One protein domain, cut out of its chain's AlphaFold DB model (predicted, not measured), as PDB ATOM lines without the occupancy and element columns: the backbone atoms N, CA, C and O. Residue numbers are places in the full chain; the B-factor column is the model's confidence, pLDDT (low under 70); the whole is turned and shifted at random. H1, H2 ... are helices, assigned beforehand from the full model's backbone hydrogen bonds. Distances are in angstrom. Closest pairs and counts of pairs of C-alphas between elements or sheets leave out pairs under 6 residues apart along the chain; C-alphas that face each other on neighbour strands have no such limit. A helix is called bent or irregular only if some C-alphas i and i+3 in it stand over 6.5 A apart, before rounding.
ATOM      1  N   GLU A 250      99.778 178.856 135.542       79.12
ATOM      2  CA  GLU A 250      99.291 180.033 136.273       79.12
ATOM      3  C   GLU A 250      97.776 179.941 136.497       79.12
ATOM      4  O   GLU A 250      97.296 180.004 137.630       79.12
ATOM      5  N   THR A 251      97.008 179.686 135.438       82.69
ATOM      6  CA  THR A 251      95.543 179.588 135.525       82.69
ATOM      7  C   THR A 251      95.104 178.420 136.407       82.69
ATOM      8  O   THR A 251      94.201 178.560 137.234       82.69
ATOM      9  N   LYS A 252      95.767 177.262 136.289       83.31
ATOM     10  CA  LYS A 252      95.503 176.099 137.140       83.31
ATOM     11  C   LYS A 252      95.770 176.424 138.606       83.31
ATOM     12  O   LYS A 252      94.917 176.133 139.444       83.31
ATOM     13  N   PHE A 253      96.902 177.057 138.910       79.50
ATOM     14  CA  PHE A 253      97.231 177.514 140.256       79.50
ATOM     15  C   PHE A 253      96.143 178.443 140.804       79.50
ATOM     16  O   PHE A 253      95.600 178.181 141.878       79.50
ATOM     17  N   HIS A 254      95.720 179.452 140.031       77.94
ATOM     18  CA  HIS A 254      94.657 180.361 140.455       77.94
ATOM     19  C   HIS A 254      93.327 179.640 140.723       77.94
ATOM     20  O   HIS A 254      92.693 179.877 141.757       77.94
ATOM     21  N   CYS A 255      92.907 178.747 139.826       77.25
ATOM     22  CA  CYS A 255      91.663 177.990 139.963       77.25
ATOM     23  C   CYS A 255      91.673 177.055 141.175       77.25
ATOM     24  O   CYS A 255      90.661 176.940 141.869       77.25
ATOM     25  N   VAL A 256      92.794 176.377 141.433       77.62
ATOM     26  CA  VAL A 256      92.912 175.437 142.551       77.62
ATOM     27  C   VAL A 256      93.025 176.190 143.885       77.62
ATOM     28  O   VAL A 256      92.306 175.841 144.821       77.62
ATOM     29  N   ALA A 257      93.807 177.274 143.966       74.19
ATOM     30  CA  ALA A 257      93.892 178.123 145.162       74.19
ATOM     31  C   ALA A 257      92.522 178.697 145.570       74.19
ATOM     32  O   ALA A 257      92.136 178.641 146.735       74.19
ATOM     33  N   SER A 258      91.712 179.134 144.601       74.19
ATOM     34  CA  SER A 258      90.360 179.672 144.857       74.19
ATOM     35  C   SER A 258      89.343 178.618 145.341       74.19
ATOM     36  O   SER A 258      88.209 178.951 145.690       74.19
ATOM     37  N   ARG A 259      89.694 177.321 145.332       72.81
ATOM     38  CA  ARG A 259      88.886 176.255 145.955       72.81
ATOM     39  C   ARG A 259      89.236 176.048 147.422       72.81
ATOM     40  O   ARG A 259      88.341 175.691 148.186       72.81
ATOM     41  N   LEU A 260      90.485 176.313 147.820       71.00
ATOM     42  CA  LEU A 260      90.854 176.345 149.236       71.00
ATOM     43  C   LEU A 260      90.090 177.443 149.972       71.00
ATOM     44  O   LEU A 260      89.649 177.208 151.091       71.00
ATOM     45  N   GLU A 261      89.864 178.585 149.328       70.56
ATOM     46  CA  GLU A 261      89.007 179.653 149.850       70.56
ATOM     47  C   GLU A 261      87.567 179.165 150.093       70.56
ATOM     48  O   GLU A 261      86.980 179.433 151.131       70.56
ATOM     49  N   ARG A 262      87.011 178.354 149.185       69.94
ATOM     50  CA  ARG A 262      85.626 177.849 149.248       69.94
ATOM     51  C   ARG A 262      85.439 176.564 150.070       69.94
ATOM     52  O   ARG A 262      84.445 175.866 149.897       69.94
ATOM     53  N   GLY A 263      86.394 176.204 150.928       61.00
ATOM     54  CA  GLY A 263      86.253 175.058 151.840       61.00
ATOM     55  C   GLY A 263      86.608 173.679 151.257       61.00
ATOM     56  O   GLY A 263      86.760 172.729 152.020       61.00
ATOM     57  N   GLY A 264      86.866 173.542 149.952       62.91
ATOM     58  CA  GLY A 264      87.200 172.247 149.342       62.91
ATOM     59  C   GLY A 264      88.609 171.752 149.702       62.91
ATOM     60  O   GLY A 264      89.589 172.372 149.301       62.91
ATOM     61  N   THR A 265      88.726 170.631 150.420       57.12
ATOM     62  CA  THR A 265      90.012 169.990 150.785       57.12
ATOM     63  C   THR A 265      90.466 168.919 149.784       57.12
ATOM     64  O   THR A 265      91.648 168.608 149.699       57.12
ATOM     65  N   ALA A 266      89.564 168.402 148.942       52.19
ATOM     66  CA  ALA A 266      89.801 167.244 148.064       52.19
ATOM     67  C   ALA A 266      90.882 167.421 146.968       52.19
ATOM     68  O   ALA A 266      91.161 166.489 146.219       52.19
ATOM     69  N   ARG A 267      91.479 168.610 146.829       58.41
ATOM     70  CA  ARG A 267      92.582 168.896 145.886       58.41
ATOM     71  C   ARG A 267      93.774 169.582 146.545       58.41
ATOM     72  O   ARG A 267      94.605 170.178 145.867       58.41
ATOM     73  N   PHE A 268      93.853 169.468 147.862       62.75
ATOM     74  CA  PHE A 268      94.944 169.970 148.676       62.75
ATOM     75  C   PHE A 268      96.319 169.479 148.178       62.75
ATOM     76  O   PHE A 268      97.182 170.295 147.866       62.75
ATOM     77  N   HIS A 269      96.476 168.172 147.937       64.38
ATOM     78  CA  HIS A 269      97.721 167.601 147.401       64.38
ATOM     79  C   HIS A 269      98.045 168.048 145.964       64.38
ATOM     80  O   HIS A 269      99.212 168.138 145.591       64.38
ATOM     81  N   GLU A 270      97.030 168.356 145.146       70.75
ATOM     82  CA  GLU A 270      97.239 168.889 143.790       70.75
ATOM     83  C   GLU A 270      97.817 170.308 143.847       70.75
ATOM     84  O   GLU A 270      98.696 170.640 143.052       70.75
ATOM     85  N   LEU A 271      97.358 171.136 144.792       71.75
ATOM     86  CA  LEU A 271      97.908 172.475 144.992       71.75
ATOM     87  C   LEU A 271      99.297 172.432 145.628       71.75
ATOM     88  O   LEU A 271     100.172 173.158 145.172       71.75
ATOM     89  N   ALA A 272      99.524 171.542 146.598       67.06
ATOM     90  CA  ALA A 272     100.847 171.318 147.177       67.06
ATOM     91  C   ALA A 272     101.873 170.925 146.099       67.06
ATOM     92  O   ALA A 272     102.971 171.471 146.070       67.06
ATOM     93  N   GLY A 273     101.484 170.066 145.147       69.44
ATOM     94  CA  GLY A 273     102.311 169.732 143.985       69.44
ATOM     95  C   GLY A 273     102.570 170.916 143.046       69.44
ATOM     96  O   GLY A 273     103.663 171.030 142.507       69.44
ATOM     97  N   LEU A 274     101.608 171.829 142.870       69.69
ATOM     98  CA  LEU A 274     101.814 173.065 142.097       69.69
ATOM     99  C   LEU A 274     102.701 174.079 142.832       69.69
ATOM    100  O   LEU A 274     103.395 174.861 142.186       69.69
ATOM    101  N   CYS A 275     102.686 174.067 144.165       71.25
ATOM    102  CA  CYS A 275     103.574 174.871 145.001       71.25
ATOM    103  C   CYS A 275     104.974 174.256 145.162       71.25
ATOM    104  O   CYS A 275     105.866 174.941 145.657       71.25
ATOM    105  N   ALA A 276     105.174 172.988 144.782       61.50
ATOM    106  CA  ALA A 276     106.432 172.271 144.986       61.50
ATOM    107  C   ALA A 276     107.597 172.840 144.150       61.50
ATOM    108  O   ALA A 276     108.740 172.766 144.592       61.50
ATOM    109  N   ASP A 277     107.304 173.479 143.010       59.34
ATOM    110  CA  ASP A 277     108.285 174.071 142.083       59.34
ATOM    111  C   ASP A 277     108.453 175.604 142.294       59.34
ATOM    112  O   ASP A 277     108.415 176.389 141.348       59.34
ATOM    113  N   GLU A 278     108.577 176.032 143.559       60.44
ATOM    114  CA  GLU A 278     108.553 177.404 144.126       60.44
ATOM    115  C   GLU A 278     108.983 178.598 143.230       60.44
ATOM    116  O   GLU A 278     110.069 179.159 143.383       60.44
ATOM    117  N   ALA A 279     108.091 179.103 142.370       67.38
ATOM    118  CA  ALA A 279     108.390 180.286 141.547       67.38
ATOM    119  C   ALA A 279     107.904 181.626 142.139       67.38
ATOM    120  O   ALA A 279     108.495 182.668 141.859       67.38
ATOM    121  N   THR A 280     106.832 181.643 142.944       79.38
ATOM    122  CA  THR A 280     106.188 182.897 143.386       79.38
ATOM    123  C   THR A 280     106.020 182.976 144.900       79.38
ATOM    124  O   THR A 280     105.828 181.968 145.580       79.38
ATOM    125  N   GLN A 281     106.052 184.203 145.429       87.00
ATOM    126  CA  GLN A 281     105.795 184.474 146.845       87.00
ATOM    127  C   GLN A 281     104.406 183.984 147.279       87.00
ATOM    128  O   GLN A 281     104.250 183.456 148.374       87.00
ATOM    129  N   GLU A 282     103.405 184.059 146.397       86.81
ATOM    130  CA  GLU A 282     102.080 183.502 146.676       86.81
ATOM    131  C   GLU A 282     102.108 181.986 146.903       86.81
ATOM    132  O   GLU A 282     101.508 181.504 147.861       86.81
ATOM    133  N   ALA A 283     102.806 181.228 146.053       83.31
ATOM    134  CA  ALA A 283     102.889 179.777 146.195       83.31
ATOM    135  C   ALA A 283     103.551 179.370 147.521       83.31
ATOM    136  O   ALA A 283     103.071 178.449 148.185       83.31
ATOM    137  N   ARG A 284     104.603 180.094 147.936       87.31
ATOM    138  CA  ARG A 284     105.304 179.858 149.209       87.31
ATOM    139  C   ARG A 284     104.437 180.190 150.424       87.31
ATOM    140  O   ARG A 284     104.386 179.396 151.359       87.31
ATOM    141  N   LEU A 285     103.671 181.281 150.383       91.38
ATOM    142  CA  LEU A 285     102.693 181.591 151.432       91.38
ATOM    143  C   LEU A 285     101.573 180.539 151.496       91.38
ATOM    144  O   LEU A 285     101.263 180.024 152.566       91.38
ATOM    145  N   LEU A 286     101.011 180.127 150.354       88.62
ATOM    146  CA  LEU A 286      99.994 179.070 150.336       88.62
ATOM    147  C   LEU A 286     100.522 177.727 150.867       88.62
ATOM    148  O   LEU A 286      99.771 176.994 151.502       88.62
ATOM    149  N   LYS A 287     101.809 177.420 150.670       86.88
ATOM    150  CA  LYS A 287     102.457 176.246 151.271       86.88
ATOM    151  C   LYS A 287     102.500 176.328 152.803       86.88
ATOM    152  O   LYS A 287     102.309 175.311 153.461       86.88
ATOM    153  N   GLY A 288     102.653 177.526 153.372       90.06
ATOM    154  CA  GLY A 288     102.582 177.751 154.819       90.06
ATOM    155  C   GLY A 288     101.242 177.314 155.426       90.06
ATOM    156  O   GLY A 288     101.214 176.499 156.345       90.06
ATOM    157  N   VAL A 289     100.115 177.778 154.866       88.88
ATOM    158  CA  VAL A 289      98.780 177.334 155.329       88.88
ATOM    159  C   VAL A 289      98.507 175.863 155.022       88.88
ATOM    160  O   VAL A 289      97.702 175.239 155.706       88.88
ATOM    161  N   MET A 290      99.169 175.284 154.018       85.12
ATOM    162  CA  MET A 290      99.033 173.856 153.749       85.12
ATOM    163  C   MET A 290      99.638 173.004 154.853       85.12
ATOM    164  O   MET A 290      98.942 172.148 155.381       85.12
ATOM    165  N   LEU A 291     100.880 173.283 155.247       87.69
ATOM    166  CA  LEU A 291     101.527 172.573 156.353       87.69
ATOM    167  C   LEU A 291     100.708 172.689 157.643       87.69
ATOM    168  O   LEU A 291     100.495 171.697 158.332       87.69
ATOM    169  N   PHE A 292     100.139 173.868 157.909       90.75
ATOM    170  CA  PHE A 292      99.192 174.052 159.010       90.75
ATOM    171  C   PHE A 292      97.985 173.098 158.927       90.75
ATOM    172  O   PHE A 292      97.623 172.477 159.924       90.75
ATOM    173  N   LEU A 293      97.373 172.950 157.748       86.50
ATOM    174  CA  LEU A 293      96.239 172.040 157.538       86.50
ATOM    175  C   LEU A 293      96.625 170.553 157.610       86.50
ATOM    176  O   LEU A 293      95.771 169.739 157.956       86.50
ATOM    177  N   ASP A 294      97.882 170.211 157.321       86.56
ATOM    178  CA  ASP A 294      98.442 168.858 157.468       86.56
ATOM    179  C   ASP A 294      98.837 168.517 158.916       86.56
ATOM    180  O   ASP A 294      99.263 167.397 159.196       86.56
ATOM    181  N   GLY A 295      98.660 169.449 159.860       89.62
ATOM    182  CA  GLY A 295      99.009 169.247 161.267       89.62
ATOM    183  C   GLY A 295     100.459 169.597 161.612       89.62
ATOM    184  O   GLY A 295     100.926 169.217 162.681       89.62
ATOM    185  N   GLU A 296     101.146 170.354 160.751       92.56
ATOM    186  CA  GLU A 296     102.497 170.891 160.966       92.56
ATOM    187  C   GLU A 296     102.473 172.435 161.090       92.56
ATOM    188  O   GLU A 296     103.011 173.154 160.235       92.56
ATOM    189  N   PRO A 297     101.820 172.998 162.128       93.12
ATOM    190  CA  PRO A 297     101.629 174.442 162.255       93.12
ATOM    191  C   PRO A 297     102.948 175.217 162.383       93.12
ATOM    192  O   PRO A 297     103.062 176.308 161.822       93.12
ATOM    193  N   GLU A 298     103.962 174.669 163.057       95.94
ATOM    194  CA  GLU A 298     105.267 175.317 163.231       95.94
ATOM    195  C   GLU A 298     106.012 175.453 161.901       95.94
ATOM    196  O   GLU A 298     106.509 176.533 161.577       95.94
ATOM    197  N   ALA A 299     106.030 174.389 161.093       92.94
ATOM    198  CA  ALA A 299     106.651 174.404 159.770       92.94
ATOM    199  C   ALA A 299     105.912 175.363 158.821       92.94
ATOM    200  O   ALA A 299     106.531 176.099 158.046       92.94
ATOM    201  N   GLY A 300     104.579 175.408 158.928       92.31
ATOM    202  CA  GLY A 300     103.756 176.380 158.218       92.31
ATOM    203  C   GLY A 300     104.116 177.824 158.565       92.31
ATOM    204  O   GLY A 300     104.287 178.652 157.668       92.31
ATOM    205  N   LEU A 301     104.267 178.131 159.857       96.25
ATOM    206  CA  LEU A 301     104.642 179.467 160.328       96.25
ATOM    207  C   LEU A 301     106.054 179.857 159.900       96.25
ATOM    208  O   LEU A 301     106.252 180.992 159.469       96.25
ATOM    209  N   GLU A 302     107.014 178.933 159.958       95.19
ATOM    210  CA  GLU A 302     108.394 179.191 159.538       95.19
ATOM    211  C   GLU A 302     108.462 179.631 158.066       95.19
ATOM    212  O   GLU A 302     109.175 180.578 157.727       95.19
ATOM    213  N   LEU A 303     107.663 179.016 157.185       91.56
ATOM    214  CA  LEU A 303     107.575 179.445 155.786       91.56
ATOM    215  C   LEU A 303     107.006 180.857 155.639       91.56
ATOM    216  O   LEU A 303     107.532 181.645 154.855       91.56
ATOM    217  N   VAL A 304     105.965 181.204 156.399       94.94
ATOM    218  CA  VAL A 304     105.402 182.563 156.370       94.94
ATOM    219  C   VAL A 304     106.430 183.583 156.859       94.94
ATOM    220  O   VAL A 304     106.621 184.613 156.213       94.94
ATOM    221  N   GLN A 305     107.137 183.278 157.949       95.31
ATOM    222  CA  GLN A 305     108.177 184.140 158.520       95.31
ATOM    223  C   GLN A 305     109.350 184.385 157.567       95.31
ATOM    224  O   GLN A 305     109.971 185.441 157.632       95.31
ATOM    225  N   ARG A 306     109.667 183.447 156.668       93.44
ATOM    226  CA  ARG A 306     110.713 183.645 155.650       93.44
ATOM    227  C   ARG A 306     110.308 184.649 154.569       93.44
ATOM    228  O   ARG A 306     111.178 185.289 153.984       93.44
ATOM    229  N   GLU A 307     109.011 184.817 154.314       92.75
ATOM    230  CA  GLU A 307     108.511 185.715 153.265       92.75
ATOM    231  C   GLU A 307     108.258 187.146 153.754       92.75
ATOM    232  O   GLU A 307     108.399 188.096 152.976       92.75
ATOM    233  N   THR A 308     107.903 187.330 155.027       91.88
ATOM    234  CA  THR A 308     107.552 188.645 155.585       91.88
ATOM    235  C   THR A 308     108.660 189.711 155.525       91.88
ATOM    236  O   THR A 308     108.299 190.863 155.272       91.88
ATOM    237  N   PRO A 309     109.978 189.412 155.638       91.50
ATOM    238  CA  PRO A 309     111.034 190.430 155.571       91.50
ATOM    239  C   PRO A 309     111.113 191.166 154.231       91.50
ATOM    240  O   PRO A 309     111.630 192.276 154.164       91.50
ATOM    241  N   SER A 310     110.575 190.580 153.156       86.38
ATOM    242  CA  SER A 310     110.465 191.250 151.851       86.38
ATOM    243  C   SER A 310     109.440 192.392 151.833       86.38
ATOM    244  O   SER A 310     109.175 192.961 150.773       86.38
ATOM    245  N   GLY A 311     108.754 192.636 152.954       86.94
ATOM    246  CA  GLY A 311     107.579 193.491 153.012       86.94
ATOM    247  C   GLY A 311     106.448 192.979 152.124       86.94
ATOM    248  O   GLY A 311     105.524 193.723 151.858       86.94
ATOM    249  N   LEU A 312     106.483 191.746 151.607       91.06
ATOM    250  CA  LEU A 312     105.500 191.207 150.657       91.06
ATOM    251  C   LEU A 312     105.407 192.005 149.334       91.06
ATOM    252  O   LEU A 312     104.347 192.067 148.712       91.06
ATOM    253  N   HIS A 313     106.481 192.677 148.899       87.38
ATOM    254  CA  HIS A 313     106.473 193.464 147.652       87.38
ATOM    255  C   HIS A 313     106.463 192.603 146.373       87.38
ATOM    256  O   HIS A 313     106.224 193.120 145.283       87.38
ATOM    257  N   HIS A 314     106.712 191.294 146.485       86.12
ATOM    258  CA  HIS A 314     106.826 190.373 145.347       86.12
ATOM    259  C   HIS A 314     105.543 189.581 145.062       86.12
ATOM    260  O   HIS A 314     105.516 188.750 144.151       86.12
ATOM    261  N   ILE A 315     104.478 189.830 145.821       86.88
ATOM    262  CA  ILE A 315     103.148 189.272 145.602       86.88
ATOM    263  C   ILE A 315     102.214 190.361 145.069       86.88
ATOM    264  O   ILE A 315     102.203 191.494 145.547       86.88
ATOM    265  N   HIS A 316     101.416 190.015 144.060       85.31
ATOM    266  CA  HIS A 316     100.380 190.907 143.551       85.31
ATOM    267  C   HIS A 316      99.299 191.142 144.621       85.31
ATOM    268  O   HIS A 316      98.953 190.220 145.360       85.31
ATOM    269  N   VAL A 317      98.718 192.344 144.688       83.38
ATOM    270  CA  VAL A 317      97.746 192.717 145.738       83.38
ATOM    271  C   VAL A 317      96.571 191.735 145.811       83.38
ATOM    272  O   VAL A 317      96.279 191.212 146.883       83.38
ATOM    273  N   SER A 318      95.968 191.380 144.672       77.94
ATOM    274  CA  SER A 318      94.845 190.425 144.643       77.94
ATOM    275  C   SER A 318      95.222 189.010 145.110       77.94
ATOM    276  O   SER A 318      94.398 188.303 145.693       77.94
ATOM    277  N   SER A 319      96.471 188.596 144.883       84.75
ATOM    278  CA  SER A 319      97.014 187.332 145.382       84.75
ATOM    279  C   SER A 319      97.193 187.374 146.899       84.75
ATOM    280  O   SER A 319      96.820 186.430 147.592       84.75
ATOM    281  N   LEU A 320      97.706 188.485 147.433       90.25
ATOM    282  CA  LEU A 320      97.884 188.657 148.871       90.25
ATOM    283  C   LEU A 320      96.546 188.675 149.617       90.25
ATOM    284  O   LEU A 320      96.396 187.981 150.620       90.25
ATOM    285  N   GLU A 321      95.552 189.400 149.103       89.38
ATOM    286  CA  GLU A 321      94.198 189.393 149.668       89.38
ATOM    287  C   GLU A 321      93.600 187.984 149.701       89.38
ATOM    288  O   GLU A 321      92.975 187.588 150.684       89.38
ATOM    289  N   ARG A 322      93.814 187.197 148.640       86.62
ATOM    290  CA  ARG A 322      93.382 185.798 148.597       86.62
ATOM    291  C   ARG A 322      94.083 184.954 149.659       86.62
ATOM    292  O   ARG A 322      93.412 184.172 150.328       86.62
ATOM    293  N   VAL A 323      95.398 185.098 149.824       90.75
ATOM    294  CA  VAL A 323      96.156 184.396 150.874       90.75
ATOM    295  C   VAL A 323      95.592 184.742 152.254       90.75
ATOM    296  O   VAL A 323      95.265 183.827 153.008       90.75
ATOM    297  N   LEU A 324      95.390 186.030 152.553       92.81
ATOM    298  CA  LEU A 324      94.798 186.489 153.815       92.81
ATOM    299  C   LEU A 324      93.396 185.896 154.037       92.81
ATOM    300  O   LEU A 324      93.121 185.362 155.108       92.81
ATOM    301  N   ARG A 325      92.527 185.893 153.014       89.81
ATOM    302  CA  ARG A 325      91.199 185.255 153.103       89.81
ATOM    303  C   ARG A 325      91.287 183.757 153.364       89.81
ATOM    304  O   ARG A 325      90.535 183.239 154.185       89.81
ATOM    305  N   ILE A 326      92.200 183.050 152.697       88.00
ATOM    306  CA  ILE A 326      92.413 181.618 152.931       88.00
ATOM    307  C   ILE A 326      92.875 181.385 154.370       88.00
ATOM    308  O   ILE A 326      92.322 180.515 155.035       88.00
ATOM    309  N   TYR A 327      93.833 182.166 154.872       92.69
ATOM    310  CA  TYR A 327      94.322 182.038 156.247       92.69
ATOM    311  C   TYR A 327      93.191 182.264 157.252       92.69
ATOM    312  O   TYR A 327      93.005 181.442 158.152       92.69
ATOM    313  N   ARG A 328      92.370 183.300 157.036       91.12
ATOM    314  CA  ARG A 328      91.181 183.584 157.845       91.12
ATOM    315  C   ARG A 328      90.209 182.410 157.861       91.12
ATOM    316  O   ARG A 328      89.878 181.924 158.937       91.12
ATOM    317  N   ILE A 329      89.772 181.947 156.687       87.56
ATOM    318  CA  ILE A 329      88.767 180.879 156.540       87.56
ATOM    319  C   ILE A 329      89.272 179.551 157.109       87.56
ATOM    320  O   ILE A 329      88.492 178.758 157.634       87.56
ATOM    321  N   ARG A 330      90.576 179.290 156.995       87.31
ATOM    322  CA  ARG A 330      91.201 178.055 157.477       87.31
ATOM    323  C   ARG A 330      91.641 178.116 158.934       87.31
ATOM    324  O   ARG A 330      92.061 177.092 159.452       87.31
ATOM    325  N   GLY A 331      91.517 179.265 159.596       90.69
ATOM    326  CA  GLY A 331      91.908 179.419 160.996       90.69
ATOM    327  C   GLY A 331      93.422 179.469 161.214       90.69
ATOM    328  O   GLY A 331      93.874 179.259 162.336       90.69
ATOM    329  N   PHE A 332      94.217 179.782 160.185       93.62
ATOM    330  CA  PHE A 332      95.667 179.952 160.318       93.62
ATOM    331  C   PHE A 332      96.013 181.351 160.859       93.62
ATOM    332  O   PHE A 332      96.657 182.169 160.201       93.62
ATOM    333  N   VAL A 333      95.513 181.634 162.065       94.00
ATOM    334  CA  VAL A 333      95.506 182.959 162.709       94.00
ATOM    335  C   VAL A 333      96.911 183.531 162.870       94.00
ATOM    336  O   VAL A 333      97.162 184.657 162.450       94.00
ATOM    337  N   GLU A 334      97.844 182.753 163.418       95.00
ATOM    338  CA  GLU A 334      99.213 183.224 163.668       95.00
ATOM    339  C   GLU A 334      99.957 183.542 162.358       95.00
ATOM    340  O   GLU A 334     100.683 184.532 162.270       95.00
ATOM    341  N   GLY A 335      99.697 182.775 161.291       95.81
ATOM    342  CA  GLY A 335     100.211 183.075 159.956       95.81
ATOM    343  C   GLY A 335      99.665 184.395 159.414       95.81
ATOM    344  O   GLY A 335     100.387 185.150 158.767       95.81
ATOM    345  N   GLU A 336      98.402 184.712 159.696       95.75
ATOM    346  CA  GLU A 336      97.791 185.955 159.231       95.75
ATOM    347  C   GLU A 336      98.335 187.163 159.985       95.75
ATOM    348  O   GLU A 336      98.652 188.175 159.362       95.75
ATOM    349  N   ILE A 337      98.511 187.043 161.303       94.88
ATOM    350  CA  ILE A 337      99.119 188.087 162.134       94.88
ATOM    351  C   ILE A 337     100.499 188.466 161.584       94.88
ATOM    352  O   ILE A 337     100.799 189.654 161.462       94.88
ATOM    353  N   LEU A 338     101.317 187.485 161.186       95.25
ATOM    354  CA  LEU A 338     102.623 187.737 160.568       95.25
ATOM    355  C   LEU A 338     102.514 188.551 159.272       95.25
ATOM    356  O   LEU A 338     103.268 189.506 159.087       95.25
ATOM    357  N   LEU A 339     101.561 188.217 158.397       95.62
ATOM    358  CA  LEU A 339     101.342 188.959 157.152       95.62
ATOM    359  C   LEU A 339     100.844 190.384 157.412       95.62
ATOM    360  O   LEU A 339     101.327 191.329 156.791       95.62
ATOM    361  N   ARG A 340      99.907 190.556 158.351       94.69
ATOM    362  CA  ARG A 340      99.367 191.870 158.731       94.69
ATOM    363  C   ARG A 340     100.441 192.760 159.358       94.69
ATOM    364  O   ARG A 340     100.509 193.936 159.016       94.69
ATOM    365  N   ARG A 341     101.321 192.200 160.198       93.62
ATOM    366  CA  ARG A 341     102.493 192.914 160.737       93.62
ATOM    367  C   ARG A 341     103.447 193.344 159.629       93.62
ATOM    368  O   ARG A 341     103.787 194.514 159.569       93.62
ATOM    369  N   ALA A 342     103.787 192.445 158.706       93.69
ATOM    370  CA  ALA A 342     104.666 192.772 157.582       93.69
ATOM    371  C   ALA A 342     104.101 193.893 156.693       93.69
ATOM    372  O   ALA A 342     104.852 194.723 156.189       93.69
ATOM    373  N   LEU A 343     102.776 193.934 156.513       92.94
ATOM    374  CA  LEU A 343     102.095 195.027 155.819       92.94
ATOM    375  C   LEU A 343     102.163 196.345 156.598       92.94
ATOM    376  O   LEU A 343     102.464 197.373 155.997       92.94
ATOM    377  N   ARG A 344     101.928 196.313 157.915       92.25
ATOM    378  CA  ARG A 344     102.076 197.469 158.819       92.25
ATOM    379  C   ARG A 344     103.507 198.013 158.803       92.25
ATOM    380  O   ARG A 344     103.702 199.222 158.764       92.25
ATOM    381  N   ASP A 345     104.499 197.129 158.756       91.75
ATOM    382  CA  ASP A 345     105.926 197.472 158.776       91.75
ATOM    383  C   ASP A 345     106.430 198.105 157.463       91.75
ATOM    384  O   ASP A 345     107.534 198.646 157.444       91.75
ATOM    385  N   ARG A 346     105.644 198.085 156.371       89.94
ATOM    386  CA  ARG A 346     105.990 198.797 155.121       89.94
ATOM    387  C   ARG A 346     106.062 200.305 155.317       89.94
ATOM    388  O   ARG A 346     106.925 200.967 154.753       89.94
ATOM    389  N   GLU A 347     105.110 200.827 156.078       87.94
ATOM    390  CA  GLU A 347     104.938 202.249 156.340       87.94
ATOM    391  C   GLU A 347     104.655 202.422 157.836       87.94
ATOM    392  O   GLU A 347     103.530 202.734 158.230       87.94
ATOM    393  N   PRO A 348     105.660 202.205 158.703       84.69
ATOM    394  CA  PRO A 348     105.455 202.179 160.149       84.69
ATOM    395  C   PRO A 348     105.014 203.539 160.706       84.69
ATOM    396  O   PRO A 348     104.535 203.606 161.832       84.69
ATOM    397  N   GLU A 349     105.169 204.619 159.943       86.50
ATOM    398  CA  GLU A 349     104.738 205.969 160.314       86.50
ATOM    399  C   GLU A 349     103.304 206.291 159.852       86.50
ATOM    400  O   GLU A 349     102.748 207.316 160.237       86.50
ATOM    401  N   ASN A 350     102.681 205.430 159.040       88.75
ATOM    402  CA  ASN A 350     101.337 205.651 158.516       88.75
ATOM    403  C   ASN A 350     100.277 205.243 159.553       88.75
ATOM    404  O   ASN A 350      99.999 204.054 159.751       88.75
ATOM    405  N   GLY A 351      99.645 206.235 160.188       89.75
ATOM    406  CA  GLY A 351      98.617 206.010 161.205       89.75
ATOM    407  C   GLY A 351      97.402 205.228 160.700       89.75
ATOM    408  O   GLY A 351      96.910 204.359 161.416       89.75
ATOM    409  N   LEU A 352      96.974 205.422 159.445       90.56
ATOM    410  CA  LEU A 352      95.894 204.618 158.849       90.56
ATOM    411  C   LEU A 352      96.310 203.153 158.675       90.56
ATOM    412  O   LEU A 352      95.507 202.248 158.894       90.56
ATOM    413  N   GLY A 353      97.570 202.903 158.310       91.31
ATOM    414  CA  GLY A 353      98.127 201.553 158.212       91.31
ATOM    415  C   GLY A 353      98.119 200.821 159.558       91.31
ATOM    416  O   GLY A 353      97.692 199.666 159.631       91.31
ATOM    417  N   ARG A 354      98.518 201.510 160.635       94.69
ATOM    418  CA  ARG A 354      98.470 200.971 162.007       94.69
ATOM    419  C   ARG A 354      97.046 200.793 162.528       94.69
ATOM    420  O   ARG A 354      96.748 199.781 163.155       94.69
ATOM    421  N   LEU A 355      96.137 201.711 162.206       95.19
ATOM    422  CA  LEU A 355      94.722 201.576 162.549       95.19
ATOM    423  C   LEU A 355      94.082 200.369 161.849       95.19
ATOM    424  O   LEU A 355      93.375 199.590 162.487       95.19
ATOM    425  N   ASN A 356      94.380 200.171 160.561       94.44
ATOM    426  CA  ASN A 356      93.957 198.981 159.821       94.44
ATOM    427  C   ASN A 356      94.502 197.710 160.479       94.44
ATOM    428  O   ASN A 356      93.755 196.757 160.682       94.44
ATOM    429  N   PHE A 357      95.781 197.696 160.866       95.75
ATOM    430  CA  PHE A 357      96.360 196.582 161.618       95.75
ATOM    431  C   PHE A 357      95.604 196.323 162.930       95.75
ATOM    432  O   PHE A 357      95.228 195.182 163.197       95.75
ATOM    433  N   ALA A 358      95.318 197.364 163.715       96.81
ATOM    434  CA  ALA A 358      94.599 197.240 164.978       96.81
ATOM    435  C   ALA A 358      93.165 196.708 164.803       96.81
ATOM    436  O   ALA A 358      92.749 195.822 165.551       96.81
ATOM    437  N   GLY A 359      92.439 197.176 163.782       96.25
ATOM    438  CA  GLY A 359      91.112 196.662 163.429       96.25
ATOM    439  C   GLY A 359      91.126 195.187 163.021       96.25
ATOM    440  O   GLY A 359      90.249 194.420 163.413       96.25
ATOM    441  N   GLU A 360      92.155 194.751 162.294       95.31
ATOM    442  CA  GLU A 360      92.321 193.341 161.923       95.31
ATOM    443  C   GLU A 360      92.677 192.465 163.136       95.31
ATOM    444  O   GLU A 360      92.197 191.337 163.240       95.31
ATOM    445  N   MET A 361      93.471 192.977 164.086       95.69
ATOM    446  CA  MET A 361      93.772 192.282 165.347       95.69
ATOM    447  C   MET A 361      92.526 192.123 166.231       95.69
ATOM    448  O   MET A 361      92.321 191.076 166.843       95.69
ATOM    449  N   GLU A 362      91.657 193.129 166.270       94.88
ATOM    450  CA  GLU A 362      90.360 193.048 166.945       94.88
ATOM    451  C   GLU A 362      89.426 192.029 166.272       94.88
ATOM    452  O   GLU A 362      88.858 191.183 166.960       94.88
ATOM    453  N   ALA A 363      89.318 192.038 164.936       93.12
ATOM    454  CA  ALA A 363      88.531 191.052 164.182       93.12
ATOM    455  C   ALA A 363      89.021 189.606 164.398       93.12
ATOM    456  O   ALA A 363      88.267 188.644 164.249       93.12
ATOM    457  N   LEU A 364      90.292 189.466 164.769       91.94
ATOM    458  CA  LEU A 364      90.956 188.229 165.159       91.94
ATOM    459  C   LEU A 364      90.716 187.795 166.611       91.94
ATOM    460  O   LEU A 364      91.179 186.722 167.001       91.94
ATOM    461  N   GLY A 365      90.039 188.613 167.421       92.00
ATOM    462  CA  GLY A 365      89.876 188.388 168.857       92.00
ATOM    463  C   GLY A 365      91.165 188.595 169.661       92.00
ATOM    464  O   GLY A 365      91.325 187.985 170.714       92.00
ATOM    465  N   ARG A 366      92.106 189.403 169.153       91.44
ATOM    466  CA  ARG A 366      93.417 189.697 169.767       91.44
ATOM    467  C   ARG A 366      93.703 191.211 169.801       91.44
ATOM    468  O   ARG A 366      94.748 191.645 169.305       91.44
ATOM    469  N   PRO A 367      92.784 192.048 170.322       94.62
ATOM    470  CA  PRO A 367      92.885 193.507 170.230       94.62
ATOM    471  C   PRO A 367      94.123 194.082 170.935       94.62
ATOM    472  O   PRO A 367      94.560 195.177 170.587       94.62
ATOM    473  N   GLU A 368      94.730 193.353 171.876       94.69
ATOM    474  CA  GLU A 368      95.854 193.820 172.695       94.69
ATOM    475  C   GLU A 368      97.063 194.210 171.838       94.69
ATOM    476  O   GLU A 368      97.719 195.216 172.100       94.69
ATOM    477  N   ALA A 369      97.335 193.448 170.773       91.69
ATOM    478  CA  ALA A 369      98.440 193.736 169.862       91.69
ATOM    479  C   ALA A 369      98.208 195.025 169.057       91.69
ATOM    480  O   ALA A 369      99.152 195.771 168.810       91.69
ATOM    481  N   GLY A 370      96.958 195.287 168.664       95.25
ATOM    482  CA  GLY A 370      96.567 196.516 167.973       95.25
ATOM    483  C   GLY A 370      96.598 197.734 168.894       95.25
ATOM    484  O   GLY A 370      97.125 198.779 168.525       95.25
ATOM    485  N   ILE A 371      96.093 197.577 170.121       97.00
ATOM    486  CA  ILE A 371      96.117 198.614 171.159       97.00
ATOM    487  C   ILE A 371      97.560 199.016 171.478       97.00
ATOM    488  O   ILE A 371      97.879 200.202 171.450       97.00
ATOM    489  N   ALA A 372      98.443 198.044 171.722       95.94
ATOM    490  CA  ALA A 372      99.849 198.312 172.018       95.94
ATOM    491  C   ALA A 372     100.567 199.027 170.859       95.94
ATOM    492  O   ALA A 372     101.372 199.928 171.098       95.94
ATOM    493  N   ASP A 373     100.257 198.662 169.610       95.25
ATOM    494  CA  ASP A 373     100.819 199.309 168.420       95.25
ATOM    495  C   ASP A 373     100.389 200.778 168.288       95.25
ATOM    496  O   ASP A 373     101.219 201.646 168.009       95.25
ATOM    497  N   LEU A 374      99.110 201.071 168.540       96.62
ATOM    498  CA  LEU A 374      98.593 202.439 168.521       96.62
ATOM    499  C   LEU A 374      99.119 203.272 169.696       96.62
ATOM    500  O   LEU A 374      99.471 204.429 169.494       96.62
ATOM    501  N   ILE A 375      99.261 202.693 170.893       96.12
ATOM    502  CA  ILE A 375      99.899 203.372 172.033       96.12
ATOM    503  C   ILE A 375     101.342 203.757 171.690       96.12
ATOM    504  O   ILE A 375     101.767 204.873 171.993       96.12
ATOM    505  N   ALA A 376     102.100 202.856 171.058       94.62
ATOM    506  CA  ALA A 376     103.458 203.156 170.609       94.62
ATOM    507  C   ALA A 376     103.464 204.309 169.594       94.62
ATOM    508  O   ALA A 376     104.231 205.255 169.760       94.62
ATOM    509  N   LEU A 377     102.551 204.292 168.616       94.38
ATOM    510  CA  LEU A 377     102.400 205.382 167.649       94.38
ATOM    511  C   LEU A 377     102.131 206.731 168.336       94.38
ATOM    512  O   LEU A 377     102.808 207.707 168.025       94.38
ATOM    513  N   CYS A 378     101.191 206.778 169.287       93.12
ATOM    514  CA  CYS A 378     100.859 207.995 170.032       93.12
ATOM    515  C   CYS A 378     102.043 208.543 170.845       93.12
ATOM    516  O   CYS A 378     102.171 209.751 171.000       93.12
ATOM    517  N   ARG A 379     102.922 207.671 171.356       91.31
ATOM    518  CA  ARG A 379     104.121 208.078 172.114       91.31
ATOM    519  C   ARG A 379     105.269 208.545 171.224       91.31
ATOM    520  O   ARG A 379     106.098 209.337 171.659       91.31
ATOM    521  N   GLU A 380     105.359 208.016 170.009       90.06
ATOM    522  CA  GLU A 380     106.479 208.262 169.099       90.06
ATOM    523  C   GLU A 380     106.251 209.469 168.179       90.06
ATOM    524  O   GLU A 380     107.222 210.020 167.654       90.06
ATOM    525  N   ARG A 381     104.991 209.855 167.921       87.88
ATOM    526  CA  ARG A 381     104.629 210.786 166.838       87.88
ATOM    527  C   ARG A 381     103.457 211.696 167.190       87.88
ATOM    528  O   ARG A 381     102.611 211.371 168.014       87.88
ATOM    529  N   ASP A 382     103.371 212.802 166.455       87.06
ATOM    530  CA  ASP A 382     102.155 213.606 166.399       87.06
ATOM    531  C   ASP A 382     101.057 212.841 165.642       87.06
ATOM    532  O   ASP A 382     101.127 212.638 164.429       87.06
ATOM    533  N   VAL A 383     100.047 212.399 166.388       88.75
ATOM    534  CA  VAL A 383      98.888 211.661 165.873       88.75
ATOM    535  C   VAL A 383      97.679 212.555 165.607       88.75
ATOM    536  O   VAL A 383      96.598 212.039 165.328       88.75
ATOM    537  N   THR A 384      97.838 213.883 165.652       84.00
ATOM    538  CA  THR A 384      96.761 214.844 165.361       84.00
ATOM    539  C   THR A 384      95.980 214.518 164.076       84.00
ATOM    540  O   THR A 384      94.751 214.567 164.135       84.00
ATOM    541  N   PRO A 385      96.610 214.102 162.950       88.75
ATOM    542  CA  PRO A 385      95.881 213.757 161.725       88.75
ATOM    543  C   PRO A 385      94.939 212.550 161.830       88.75
ATOM    544  O   PRO A 385      94.048 212.431 160.999       88.75
ATOM    545  N   TRP A 386      95.151 211.661 162.805       89.56
ATOM    546  CA  TRP A 386      94.387 210.414 162.988       89.56
ATOM    547  C   TRP A 386      93.688 210.353 164.349       89.56
ATOM    548  O   TRP A 386      93.269 209.284 164.804       89.56
ATOM    549  N   ARG A 387      93.638 211.486 165.060       86.12
ATOM    550  CA  ARG A 387      93.207 211.537 166.459       86.12
ATOM    551  C   ARG A 387      91.759 211.071 166.612       86.12
ATOM    552  O   ARG A 387      91.448 210.337 167.545       86.12
ATOM    553  N   GLU A 388      90.896 211.457 165.677       85.25
ATOM    554  CA  GLU A 388      89.483 211.077 165.672       85.25
ATOM    555  C   GLU A 388      89.309 209.567 165.445       85.25
ATOM    556  O   GLU A 388      88.590 208.902 166.194       85.25
TER     557      GLU A 388
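This is residues 250 to 388 of the 770 residues of an uncharacterized protein of Acetobacter oeni (UniProt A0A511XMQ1). The model is an elongated row of helical hairpins stacked one after another, with most helices side by side and the long axis running across them. An up-and-down bundle, H3 to H6, makes the body; H1 and H2 pack on one end of it, and H7 packs on H6 at the other, followed by H8, with short H9 at the far end. The packing is uneven: H3 and H4 are tightly paired, while H4 and H5 are apart. The printed part has 139 residues with nine named helices, H1 to H9 in chain order, and no named strand; its class is all helix. It is compact by its radius of gyration of the C-alphas, 16.2 A, and spans 50 by 27 by 24 A.

H1, residues 250 to 261, begins at C-alpha 250 (99.291, 180.033, 136.273) and is 17.0 A long. H2 is residues 268 to 275. H3, residues 281 to 293, measures 19.0 A, H4, residues 297 to 310, 21.7 A, and H5, residues 317 to 330, 19.9 A. H6, residues 333 to 344, begins at C-alpha 333 (95.506, 182.959, 162.709). H7 is residues 351 to 363, and H8, residues 367 to 380, is 20.1 A long. H9, residues 384 to 388, ends at C-alpha 388 (89.483, 211.077, 165.672). H4 is only just irregular, with C-alphas 306 and 309 6.8 A apart; H9 is irregular, with C-alphas 385 and 388 8.0 A apart.

In the bundle, H3 and H4 form a helical hairpin at a shallow tilt of 19 degrees; their closest C-alphas, Gly 288 and Gly 300, are 3.8 A apart. H5 touches H3, Ser 319 to Glu 282 at 6.5 A between C-alphas, the same way at 2 degrees. H6 touches H4, closest C-alphas Ala 342 and Thr 308 at 5.4 A. H5 touches H6 with residues 324 to 328 alone. H1 touches H5 with residues 258 to 261 alone, closest C-alphas Glu 261 and Ile 326 at 5.0 A. H2 touches H3, closest C-alphas Cys 275 and Ala 283 at 5.1 A. H7 touches H6, closest C-alphas Gly 353 and Arg 344 at 5.7 A, and forms a hairpin with H8, closest C-alphas Ala 358 and Gly 370 at 3.7 A. H9 is close to H7 but not clearly touching. Every O i to N i+4 pair is within hydrogen-bond range in H2, H3, H5, H6, H7 and H8; H1 has 6 of 8, H4 7 of 10, and H9 0 of 1, with 1 of 2 O i to N i+3 pairs.

The farthest C-alphas, Ala 266 and Asp 382, are 51.4 A apart. The printed part has no cut and no long link. Mean pLDDT of the printed part is 86.3; residues 262 to 269, 272 to 274 and 276 to 279 are under 70.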